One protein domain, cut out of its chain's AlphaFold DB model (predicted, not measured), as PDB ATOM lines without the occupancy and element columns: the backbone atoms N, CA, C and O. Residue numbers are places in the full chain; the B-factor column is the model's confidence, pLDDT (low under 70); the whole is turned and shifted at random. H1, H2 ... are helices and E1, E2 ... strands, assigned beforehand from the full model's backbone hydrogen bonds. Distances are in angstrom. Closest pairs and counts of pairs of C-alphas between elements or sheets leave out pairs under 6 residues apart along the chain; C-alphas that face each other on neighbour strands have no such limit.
ATOM      1  N   VAL A  54     133.515 113.893 176.726       76.31
ATOM      2  CA  VAL A  54     132.527 113.225 175.886       76.31
ATOM      3  C   VAL A  54     133.259 112.314 174.902       76.31
ATOM      4  O   VAL A  54     134.215 112.718 174.238       76.31
ATOM      5  N   LYS A  55     132.822 111.058 174.801       79.12
ATOM      6  CA  LYS A  55     133.281 110.148 173.745       79.12
ATOM      7  C   LYS A  55     132.414 110.375 172.514       79.12
ATOM      8  O   LYS A  55     131.240 110.031 172.544       79.12
ATOM      9  N   VAL A  56     133.008 110.926 171.463       79.00
ATOM     10  CA  VAL A  56     132.340 111.174 170.182       79.00
ATOM     11  C   VAL A  56     132.777 110.115 169.184       79.00
ATOM     12  O   VAL A  56     133.977 109.837 169.049       79.00
ATOM     13  N   ARG A  57     131.814 109.526 168.472       80.19
ATOM     14  CA  ARG A  57     132.114 108.654 167.340       80.19
ATOM     15  C   ARG A  57     132.388 109.504 166.104       80.19
ATOM     16  O   ARG A  57     131.579 110.345 165.718       80.19
ATOM     17  N   VAL A  58     133.540 109.272 165.484       82.19
ATOM     18  CA  VAL A  58     133.975 109.987 164.284       82.19
ATOM     19  C   VAL A  58     134.289 108.976 163.189       82.19
ATOM     20  O   VAL A  58     134.989 107.987 163.419       82.19
ATOM     21  N   PHE A  59     133.766 109.237 162.000       81.06
ATOM     22  CA  PHE A  59     133.988 108.472 160.784       81.06
ATOM     23  C   PHE A  59     134.962 109.233 159.891       81.06
ATOM     24  O   PHE A  59     134.803 110.430 159.653       81.06
ATOM     25  N   VAL A  60     135.970 108.546 159.380       83.38
ATOM     26  CA  VAL A  60     136.950 109.097 158.452       83.38
ATOM     27  C   VAL A  60     136.872 108.285 157.171       83.38
ATOM     28  O   VAL A  60     137.218 107.109 157.164       83.38
ATOM     29  N   LEU A  61     136.407 108.903 156.090       85.25
ATOM     30  CA  LEU A  61     136.547 108.347 154.751       85.25
ATOM     31  C   LEU A  61     137.985 108.586 154.302       85.25
ATOM     32  O   LEU A  61     138.379 109.736 154.085       85.25
ATOM     33  N   ALA A  62     138.761 107.518 154.195       84.69
ATOM     34  CA  ALA A  62     140.153 107.568 153.783       84.69
ATOM     35  C   ALA A  62     140.443 106.490 152.739       84.69
ATOM     36  O   ALA A  62     139.633 105.598 152.494       84.69
ATOM     37  N   THR A  63     141.604 106.579 152.103       82.12
ATOM     38  CA  THR A  63     142.053 105.564 151.152       82.12
ATOM     39  C   THR A  63     143.027 104.620 151.847       82.12
ATOM     40  O   THR A  63     143.951 105.074 152.526       82.12
ATOM     41  N   THR A  64     142.827 103.313 151.701       81.06
ATOM     42  CA  THR A  64     143.775 102.288 152.154       81.06
ATOM     43  C   THR A  64     145.083 102.369 151.357       81.06
ATOM     44  O   THR A  64     145.182 103.079 150.348       81.06
ATOM     45  N   GLN A  65     146.105 101.624 151.779       78.56
ATOM     46  CA  GLN A  65     147.357 101.519 151.018       78.56
ATOM     47  C   GLN A  65     147.144 100.927 149.616       78.56
ATOM     48  O   GLN A  65     147.834 101.326 148.679       78.56
ATOM     49  N   ASP A  66     146.136 100.068 149.463       79.00
ATOM     50  CA  ASP A  66     145.739  99.438 148.200       79.00
ATOM     51  C   ASP A  66     144.920 100.361 147.281       79.00
ATOM     52  O   ASP A  66     144.503  99.962 146.195       79.00
ATOM     53  N   GLY A  67     144.675 101.609 147.693       76.94
ATOM     54  CA  GLY A  67     143.939 102.579 146.884       76.94
ATOM     55  C   GLY A  67     142.416 102.453 146.985       76.94
ATOM     56  O   GLY A  67     141.705 103.149 146.260       76.94
ATOM     57  N   THR A  68     141.891 101.604 147.874       81.94
ATOM     58  CA  THR A  68     140.445 101.436 148.057       81.94
ATOM     59  C   THR A  68     139.893 102.448 149.070       81.94
ATOM     60  O   THR A  68     140.514 102.684 150.109       81.94
ATOM     61  N   PRO A  69     138.748 103.097 148.792       79.56
ATOM     62  CA  PRO A  69     138.104 103.972 149.762       79.56
ATOM     63  C   PRO A  69     137.463 103.137 150.875       79.56
ATOM     64  O   PRO A  69     136.662 102.242 150.604       79.56
ATOM     65  N   GLU A  70     137.784 103.454 152.124       82.25
ATOM     66  CA  GLU A  70     137.262 102.770 153.305       82.25
ATOM     67  C   GLU A  70     136.879 103.777 154.399       82.25
ATOM     68  O   GLU A  70     137.448 104.867 154.517       82.25
ATOM     69  N   PHE A  71     135.881 103.412 155.205       81.44
ATOM     70  CA  PHE A  71     135.480 104.176 156.379       81.44
ATOM     71  C   PHE A  71     136.197 103.670 157.627       81.44
ATOM     72  O   PHE A  71     135.856 102.628 158.184       81.44
ATOM     73  N   PHE A  72     137.125 104.470 158.139       80.94
ATOM     74  CA  PHE A  72     137.720 104.253 159.446       80.94
ATOM     75  C   PHE A  72     136.844 104.879 160.536       80.94
ATOM     76  O   PHE A  72     136.577 106.081 160.524       80.94
ATOM     77  N   THR A  73     136.395 104.078 161.502       83.06
ATOM     78  CA  THR A  73     135.585 104.563 162.631       83.06
ATOM     79  C   THR A  73     136.428 104.616 163.897       83.06
ATOM     80  O   THR A  73     136.975 103.605 164.332       83.06
ATOM     81  N   ALA A  74     136.483 105.779 164.541       81.75
ATOM     82  CA  ALA A  74     137.198 105.964 165.794       81.75
ATOM     83  C   ALA A  74     136.314 106.608 166.862       81.75
ATOM     84  O   ALA A  74     135.608 107.582 166.616       81.75
ATOM     85  N   MET A  75     136.423 106.094 168.087       82.50
ATOM     86  CA  MET A  75     135.951 106.794 169.279       82.50
ATOM     87  C   MET A  75     137.042 107.756 169.748       82.50
ATOM     88  O   MET A  75     138.168 107.325 170.025       82.50
ATOM     89  N   VAL A  76     136.715 109.043 169.838       82.00
ATOM     90  CA  VAL A  76     137.622 110.094 170.311       82.00
ATOM     91  C   VAL A  76     137.060 110.684 171.599       82.00
ATOM     92  O   VAL A  76     135.924 111.150 171.632       82.00
ATOM     93  N   GLY A  77     137.861 110.668 172.666       81.94
ATOM     94  CA  GLY A  77     137.562 111.428 173.878       81.94
ATOM     95  C   GLY A  77     137.858 112.909 173.650       81.94
ATOM     96  O   GLY A  77     138.973 113.271 173.264       81.94
ATOM     97  N   THR A  78     136.864 113.763 173.856       78.19
ATOM     98  CA  THR A  78     136.965 115.207 173.623       78.19
ATOM     99  C   THR A  78     136.059 115.974 174.589       78.19
ATOM    100  O   THR A  78     135.159 115.384 175.173       78.19
ATOM    101  N   THR A  79     136.286 117.265 174.805       80.38
ATOM    102  CA  THR A  79     135.390 118.096 175.633       80.38
ATOM    103  C   THR A  79     134.328 118.793 174.779       80.38
ATOM    104  O   THR A  79     134.469 118.891 173.560       80.38
ATOM    105  N   ALA A  80     133.260 119.309 175.395       74.62
ATOM    106  CA  ALA A  80     132.205 120.031 174.672       74.62
ATOM    107  C   ALA A  80     132.745 121.242 173.879       74.62
ATOM    108  O   ALA A  80     132.369 121.442 172.723       74.62
ATOM    109  N   ASP A  81     133.691 121.991 174.451       74.81
ATOM    110  CA  ASP A  81     134.361 123.109 173.773       74.81
ATOM    111  C   ASP A  81     135.203 122.656 172.573       74.81
ATOM    112  O   ASP A  81     135.262 123.323 171.540       74.81
ATOM    113  N   GLU A  82     135.852 121.493 172.672       76.19
ATOM    114  CA  GLU A  82     136.614 120.922 171.562       76.19
ATOM    115  C   GLU A  82     135.710 120.431 170.422       76.19
ATOM    116  O   GLU A  82     136.117 120.530 169.260       76.19
ATOM    117  N   ILE A  83     134.499 119.955 170.739       73.56
ATOM    118  CA  ILE A  83     133.475 119.597 169.748       73.56
ATOM    119  C   ILE A  83     133.028 120.849 168.993       73.56
ATOM    120  O   ILE A  83     133.037 120.855 167.762       73.56
ATOM    121  N   ALA A  84     132.706 121.929 169.713       74.19
ATOM    122  CA  ALA A  84     132.327 123.204 169.104       74.19
ATOM    123  C   ALA A  84     133.441 123.758 168.196       74.19
ATOM    124  O   ALA A  84     133.175 124.258 167.104       74.19
ATOM    125  N   ALA A  85     134.702 123.587 168.604       78.56
ATOM    126  CA  ALA A  85     135.876 123.976 167.829       78.56
ATOM    127  C   ALA A  85     136.292 122.965 166.734       78.56
ATOM    128  O   ALA A  85     137.316 123.172 166.082       78.56
ATOM    129  N   LYS A  86     135.554 121.860 166.536       78.25
ATOM    130  CA  LYS A  86     135.858 120.773 165.579       78.25
ATOM    131  C   LYS A  86     137.251 120.143 165.731       78.25
ATOM    132  O   LYS A  86     137.799 119.563 164.790       78.25
ATOM    133  N   LYS A  87     137.847 120.210 166.926       81.25
ATOM    134  CA  LYS A  87     139.195 119.671 167.191       81.25
ATOM    135  C   LYS A  87     139.232 118.140 167.163       81.25
ATOM    136  O   LYS A  87     140.270 117.552 166.850       81.25
ATOM    137  N   HIS A  88     138.106 117.482 167.437       80.81
ATOM    138  CA  HIS A  88     137.948 116.026 167.354       80.81
ATOM    139  C   HIS A  88     138.148 115.479 165.935       80.81
ATOM    140  O   HIS A  88     138.625 114.352 165.797       80.81
ATOM    141  N   HIS A  89     137.906 116.278 164.887       81.25
ATOM    142  CA  HIS A  89     138.133 115.854 163.500       81.25
ATOM    143  C   HIS A  89     139.620 115.589 163.230       81.25
ATOM    144  O   HIS A  89     139.993 114.556 162.676       81.25
ATOM    145  N   GLY A  90     140.488 116.498 163.684       83.06
ATOM    146  CA  GLY A  90     141.936 116.347 163.547       83.06
ATOM    147  C   GLY A  90     142.482 115.162 164.347       83.06
ATOM    148  O   GLY A  90     143.379 114.465 163.876       83.06
ATOM    149  N   LYS A  91     141.919 114.887 165.533       84.50
ATOM    150  CA  LYS A  91     142.278 113.707 166.342       84.50
ATOM    151  C   LYS A  91     141.926 112.404 165.610       84.50
ATOM    152  O   LYS A  91     142.752 111.496 165.570       84.50
ATOM    153  N   ALA A  92     140.748 112.334 164.987       84.44
ATOM    154  CA  ALA A  92     140.324 111.170 164.212       84.44
ATOM    155  C   ALA A  92     141.172 110.961 162.945       84.44
ATOM    156  O   ALA A  92     141.632 109.848 162.706       84.44
ATOM    157  N   ALA A  93     141.459 112.025 162.184       83.44
ATOM    158  CA  ALA A  93     142.312 111.947 160.993       83.44
ATOM    159  C   ALA A  93     143.745 111.501 161.324       83.44
ATOM    160  O   ALA A  93     144.314 110.659 160.637       83.44
ATOM    161  N   ARG A  94     144.326 112.011 162.419       85.62
ATOM    162  CA  ARG A  94     145.643 111.556 162.896       85.62
ATOM    163  C   ARG A  94     145.630 110.085 163.290       85.62
ATOM    164  O   ARG A  94     146.584 109.374 162.996       85.62
ATOM    165  N   LYS A  95     144.553 109.623 163.929       85.12
ATOM    166  CA  LYS A  95     144.400 108.207 164.268       85.12
ATOM    167  C   LYS A  95     144.322 107.341 163.008       85.12
ATOM    168  O   LYS A  95     145.030 106.350 162.940       85.12
ATOM    169  N   ALA A  96     143.559 107.758 161.996       83.50
ATOM    170  CA  ALA A  96     143.506 107.071 160.704       83.50
ATOM    171  C   ALA A  96     144.883 107.035 160.011       83.50
ATOM    172  O   ALA A  96     145.302 105.996 159.516       83.50
ATOM    173  N   ALA A  97     145.637 108.137 160.034       84.81
ATOM    174  CA  ALA A  97     146.991 108.164 159.480       84.81
ATOM    175  C   ALA A  97     147.942 107.182 160.191       84.81
ATOM    176  O   ALA A  97     148.735 106.517 159.531       84.81
ATOM    177  N   ASN A  98     147.836 107.049 161.518       86.62
ATOM    178  CA  ASN A  98     148.631 106.084 162.288       86.62
ATOM    179  C   ASN A  98     148.271 104.623 161.973       86.62
ATOM    180  O   ASN A  98     149.140 103.764 162.056       86.62
ATOM    181  N   GLU A  99     147.022 104.352 161.592       83.06
ATOM    182  CA  GLU A  99     146.565 103.030 161.129       83.06
ATOM    183  C   GLU A  99     146.973 102.740 159.671       83.06
ATOM    184  O   GLU A  99     146.702 101.668 159.144       83.06
ATOM    185  N   GLY A 100     147.650 103.682 159.005       83.00
ATOM    186  CA  GLY A 100     148.177 103.496 157.654       83.00
ATOM    187  C   GLY A 100     147.255 103.972 156.534       83.00
ATOM    188  O   GLY A 100     147.568 103.747 155.363       83.00
ATOM    189  N   TYR A 101     146.157 104.663 156.857       85.44
ATOM    190  CA  TYR A 101     145.304 105.294 155.854       85.44
ATOM    191  C   TYR A 101     145.979 106.521 155.228       85.44
ATOM    192  O   TYR A 101     146.710 107.272 155.882       85.44
ATOM    193  N   LYS A 102     145.701 106.757 153.946       79.12
ATOM    194  CA  LYS A 102     146.318 107.808 153.134       79.12
ATOM    195  C   LYS A 102     145.363 108.980 152.891       79.12
ATOM    196  O   LYS A 102     144.146 108.820 152.829       79.12
ATOM    197  N   TRP A 103     145.942 110.170 152.735       73.25
ATOM    198  CA  TRP A 103     145.236 111.369 152.272       73.25
ATOM    199  C   TRP A 103     144.818 111.238 150.796       73.25
ATOM    200  O   TRP A 103     145.567 110.636 150.022       73.25
ATOM    201  N   PRO A 104     143.695 111.850 150.370       76.19
ATOM    202  CA  PRO A 104     142.817 112.760 151.118       76.19
ATOM    203  C   PRO A 104     141.869 112.047 152.102       76.19
ATOM    204  O   PRO A 104     141.279 111.026 151.771       76.19
ATOM    205  N   MET A 105     141.696 112.611 153.304       81.56
ATOM    206  CA  MET A 105     140.780 112.097 154.332       81.56
ATOM    207  C   MET A 105     139.620 113.066 154.545       81.56
ATOM    208  O   MET A 105     139.841 114.258 154.771       81.56
ATOM    209  N   THR A 106     138.390 112.555 154.529       83.19
ATOM    210  CA  THR A 106     137.185 113.333 154.844       83.19
ATOM    211  C   THR A 106     136.619 112.871 156.176       83.19
ATOM    212  O   THR A 106     136.353 111.687 156.358       83.19
ATOM    213  N   VAL A 107     136.454 113.797 157.120       83.25
ATOM    214  CA  VAL A 107     136.073 113.479 158.501       83.25
ATOM    215  C   VAL A 107     134.645 113.931 158.784       83.25
ATOM    216  O   VAL A 107     134.292 115.079 158.517       83.25
ATOM    217  N   PHE A 108     133.859 113.040 159.378       80.12
ATOM    218  CA  PHE A 108     132.471 113.250 159.769       80.12
ATOM    219  C   PHE A 108     132.299 112.855 161.234       80.12
ATOM    220  O   PHE A 108     132.662 111.748 161.622       80.12
ATOM    221  N   ASP A 109     131.737 113.730 162.057       74.88
ATOM    222  CA  ASP A 109     131.306 113.355 163.404       74.88
ATOM    223  C   ASP A 109     129.850 112.868 163.405       74.88
ATOM    224  O   ASP A 109     129.106 113.071 162.447       74.88
ATOM    225  N   GLU A 110     129.427 112.223 164.490       66.75
ATOM    226  CA  GLU A 110     128.041 111.766 164.683       66.75
ATOM    227  C   GLU A 110     126.993 112.898 164.645       66.75
ATOM    228  O   GLU A 110     125.819 112.655 164.365       66.75
ATOM    229  N   ASN A 111     127.416 114.145 164.876       62.28
ATOM    230  CA  ASN A 111     126.557 115.324 164.776       62.28
ATOM    231  C   ASN A 111     126.454 115.885 163.350       62.28
ATOM    232  O   ASN A 111     125.570 116.700 163.076       62.28
ATOM    233  N   SER A 112     127.312 115.453 162.430       60.78
ATOM    234  CA  SER A 112     127.323 115.926 161.054       60.78
ATOM    235  C   SER A 112     126.153 115.333 160.283       60.78
ATOM    236  O   SER A 112     125.875 114.134 160.331       60.78
ATOM    237  N   THR A 113     125.502 116.168 159.474       58.09
ATOM    238  CA  THR A 113     124.383 115.773 158.605       58.09
ATOM    239  C   THR A 113     124.740 114.585 157.700       58.09
ATOM    240  O   THR A 113     123.887 113.749 157.414       58.09
ATOM    241  N   ALA A 114     126.014 114.461 157.314       55.12
ATOM    242  CA  ALA A 114     126.544 113.343 156.535       55.12
ATOM    243  C   ALA A 114     126.574 112.007 157.306       55.12
ATOM    244  O   ALA A 114     126.264 110.971 156.723       55.12
ATOM    245  N   ALA A 115     126.876 112.008 158.611       54.25
ATOM    246  CA  ALA A 115     126.821 110.795 159.431       54.25
ATOM    247  C   ALA A 115     125.376 110.303 159.597       54.25
ATOM    248  O   ALA A 115     125.116 109.108 159.473       54.25
ATOM    249  N   ARG A 116     124.418 111.231 159.742       56.28
ATOM    250  CA  ARG A 116     122.982 110.900 159.721       56.28
ATOM    251  C   ARG A 116     122.543 110.307 158.381       56.28
ATOM    252  O   ARG A 116     121.742 109.381 158.352       56.28
ATOM    253  N   GLN A 117     123.063 110.810 157.262       56.94
ATOM    254  CA  GLN A 117     122.764 110.250 155.937       56.94
ATOM    255  C   GLN A 117     123.385 108.861 155.729       56.94
ATOM    256  O   GLN A 117     122.724 107.994 155.160       56.94
ATOM    257  N   LEU A 118     124.600 108.622 156.235       56.97
ATOM    258  CA  LEU A 118     125.225 107.294 156.251       56.97
ATOM    259  C   LEU A 118     124.427 106.300 157.098       56.97
ATOM    260  O   LEU A 118     124.228 105.170 156.665       56.97
ATOM    261  N   GLU A 119     123.913 106.714 158.254       56.56
ATOM    262  CA  GLU A 119     123.058 105.871 159.095       56.56
ATOM    263  C   GLU A 119     121.722 105.543 158.407       56.56
ATOM    264  O   GLU A 119     121.282 104.394 158.419       56.56
ATOM    265  N   VAL A 120     121.117 106.509 157.706       57.97
ATOM    266  CA  VAL A 120     119.910 106.279 156.892       57.97
ATOM    267  C   VAL A 120     120.189 105.342 155.712       57.97
ATOM    268  O   VAL A 120     119.355 104.490 155.402       57.97
ATOM    269  N   MET A 121     121.341 105.460 155.046       53.28
ATOM    270  CA  MET A 121     121.719 104.553 153.955       53.28
ATOM    271  C   MET A 121     122.044 103.144 154.465       53.28
ATOM    272  O   MET A 121     121.546 102.174 153.896       53.28
ATOM    273  N   ALA A 122     122.792 103.021 155.564       56.84
ATOM    274  CA  ALA A 122     123.088 101.745 156.210       56.84
ATOM    275  C   ALA A 122     121.811 101.059 156.728       56.84
ATOM    276  O   ALA A 122     121.657  99.848 156.579       56.84
ATOM    277  N   GLY A 123     120.860 101.831 157.264       58.19
ATOM    278  CA  GLY A 123     119.536 101.345 157.655       58.19
ATOM    279  C   GLY A 123     118.741 100.789 156.471       58.19
ATOM    280  O   GLY A 123     118.244  99.669 156.545       58.19
ATOM    281  N   ARG A 124     118.694 101.507 155.339       57.16
ATOM    282  CA  ARG A 124     118.020 101.025 154.116       57.16
ATOM    283  C   ARG A 124     118.671  99.782 153.515       57.16
ATOM    284  O   ARG A 124     117.965  98.939 152.975       57.16
ATOM    285  N   GLN A 125     119.994  99.658 153.593       54.97
ATOM    286  CA  GLN A 125     120.715  98.497 153.067       54.97
ATOM    287  C   GLN A 125     120.441  97.238 153.905       54.97
ATOM    288  O   GLN A 125     120.259  96.153 153.357       54.97
ATOM    289  N   ARG A 126     120.331  97.401 155.229       54.94
ATOM    290  CA  ARG A 126     119.940  96.333 156.158       54.94
ATOM    291  C   ARG A 126     118.503  95.869 155.914       54.94
ATOM    292  O   ARG A 126     118.261  94.669 155.892       54.94
ATOM    293  N   ASP A 127     117.585  96.799 155.660       53.81
ATOM    294  CA  ASP A 127     116.188  96.501 155.314       53.81
ATOM    295  C   ASP A 127     116.060  95.797 153.950       53.81
ATOM    296  O   ASP A 127     115.312  94.834 153.808       53.81
ATOM    297  N   ALA A 128     116.845  96.221 152.951       54.81
ATOM    298  CA  ALA A 128     116.870  95.598 151.627       54.81
ATOM    299  C   ALA A 128     117.416  94.159 151.650       54.81
ATOM    300  O   ALA A 128     116.934  93.318 150.898       54.81
ATOM    301  N   MET A 129     118.382  93.863 152.525       55.19
ATOM    302  CA  MET A 129     118.950  92.518 152.671       55.19
ATOM    303  C   MET A 129     118.076  91.586 153.519       55.19
ATOM    304  O   MET A 129     118.109  90.382 153.316       55.19
ATOM    305  N   ASN A 130     117.262  92.125 154.432       56.56
ATOM    306  CA  ASN A 130     116.309  91.340 155.225       56.56
ATOM    307  C   ASN A 130     115.012  91.004 154.463       56.56
ATOM    308  O   ASN A 130     114.163  90.277 154.979       56.56
ATOM    309  N   ARG A 131     114.829  91.583 153.269       52.19
ATOM    310  CA  ARG A 131     113.653  91.405 152.406       52.19
ATOM    311  C   ARG A 131     113.954  90.608 151.128       52.19
ATOM    312  O   ARG A 131     113.034  90.413 150.334       52.19
TER     313      ARG A 131
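AT A GLANCE: This is residues 54 to 131 of the 132 residues of an uncharacterized protein of Burkholderia stabilis (UniProt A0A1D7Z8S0). A strongly twisted sheet of three strands curls round one helix, H2, and the far part of a second helix, H3, sticks out from this body as an arm, residues 120 to 131 standing free. The printed part has 78 residues, with E1, E2, H1, H2, E3 and H3 along the chain; the sheet's order is E2, E1, E3, all antiparallel, and the class is mixed, helices and strands. The whole is only just compact, close to loose, with a radius of gyration of the C-alphas of 13.7 A, and flat, spanning 42 by 32 by 16 A.

IN THESE COORDINATES: E1 is residues 54 to 63, 27.6 A long, from C-alpha 54 at (132.527, 113.225, 175.886). E2 is residues 69 to 79, 29.6 A, and bends by 50 degrees at residue 75. E3 is residues 102 to 109, 19.0 A, and bends by 53 degrees at residue 105. H2 is residues 87 to 98, 17.3 A; H1 is residues 80 to 84, 6.4 A. H3 is residues 113 to 129, 24.6 A, ending with C-alpha 129 at (118.950, 92.518, 152.671).

HOW THE PARTS SIT: E1 and E2 form a hairpin, with N 60 and O 72 2.8 A apart, within hydrogen-bond range. Between E1 and E3, N 61 and O 106 are within range at 2.8 A. H2 is on the sheet, in two layers, helix over sheet; its closest C-alphas to E2 are Ala 92 and Ala 74, 6.3 A. E2, H1 with H2, and E3 make a split strand-helix-strand unit, E1 between its strands, with a right-handed crossover. H1 only grazes the sheet with residues 80 to 83, H3 with residues 114 to 118. H2 and H3 are apart. In H1, H2 and H3 every O i to N i+4 pair is within hydrogen-bond range.

THE WHOLE: The C-alphas farthest apart, Asp 81 and Arg 131, are 43.5 A apart. The printed part has no cut, and its links are tight. Residues 110 to 131 have pLDDT under 70.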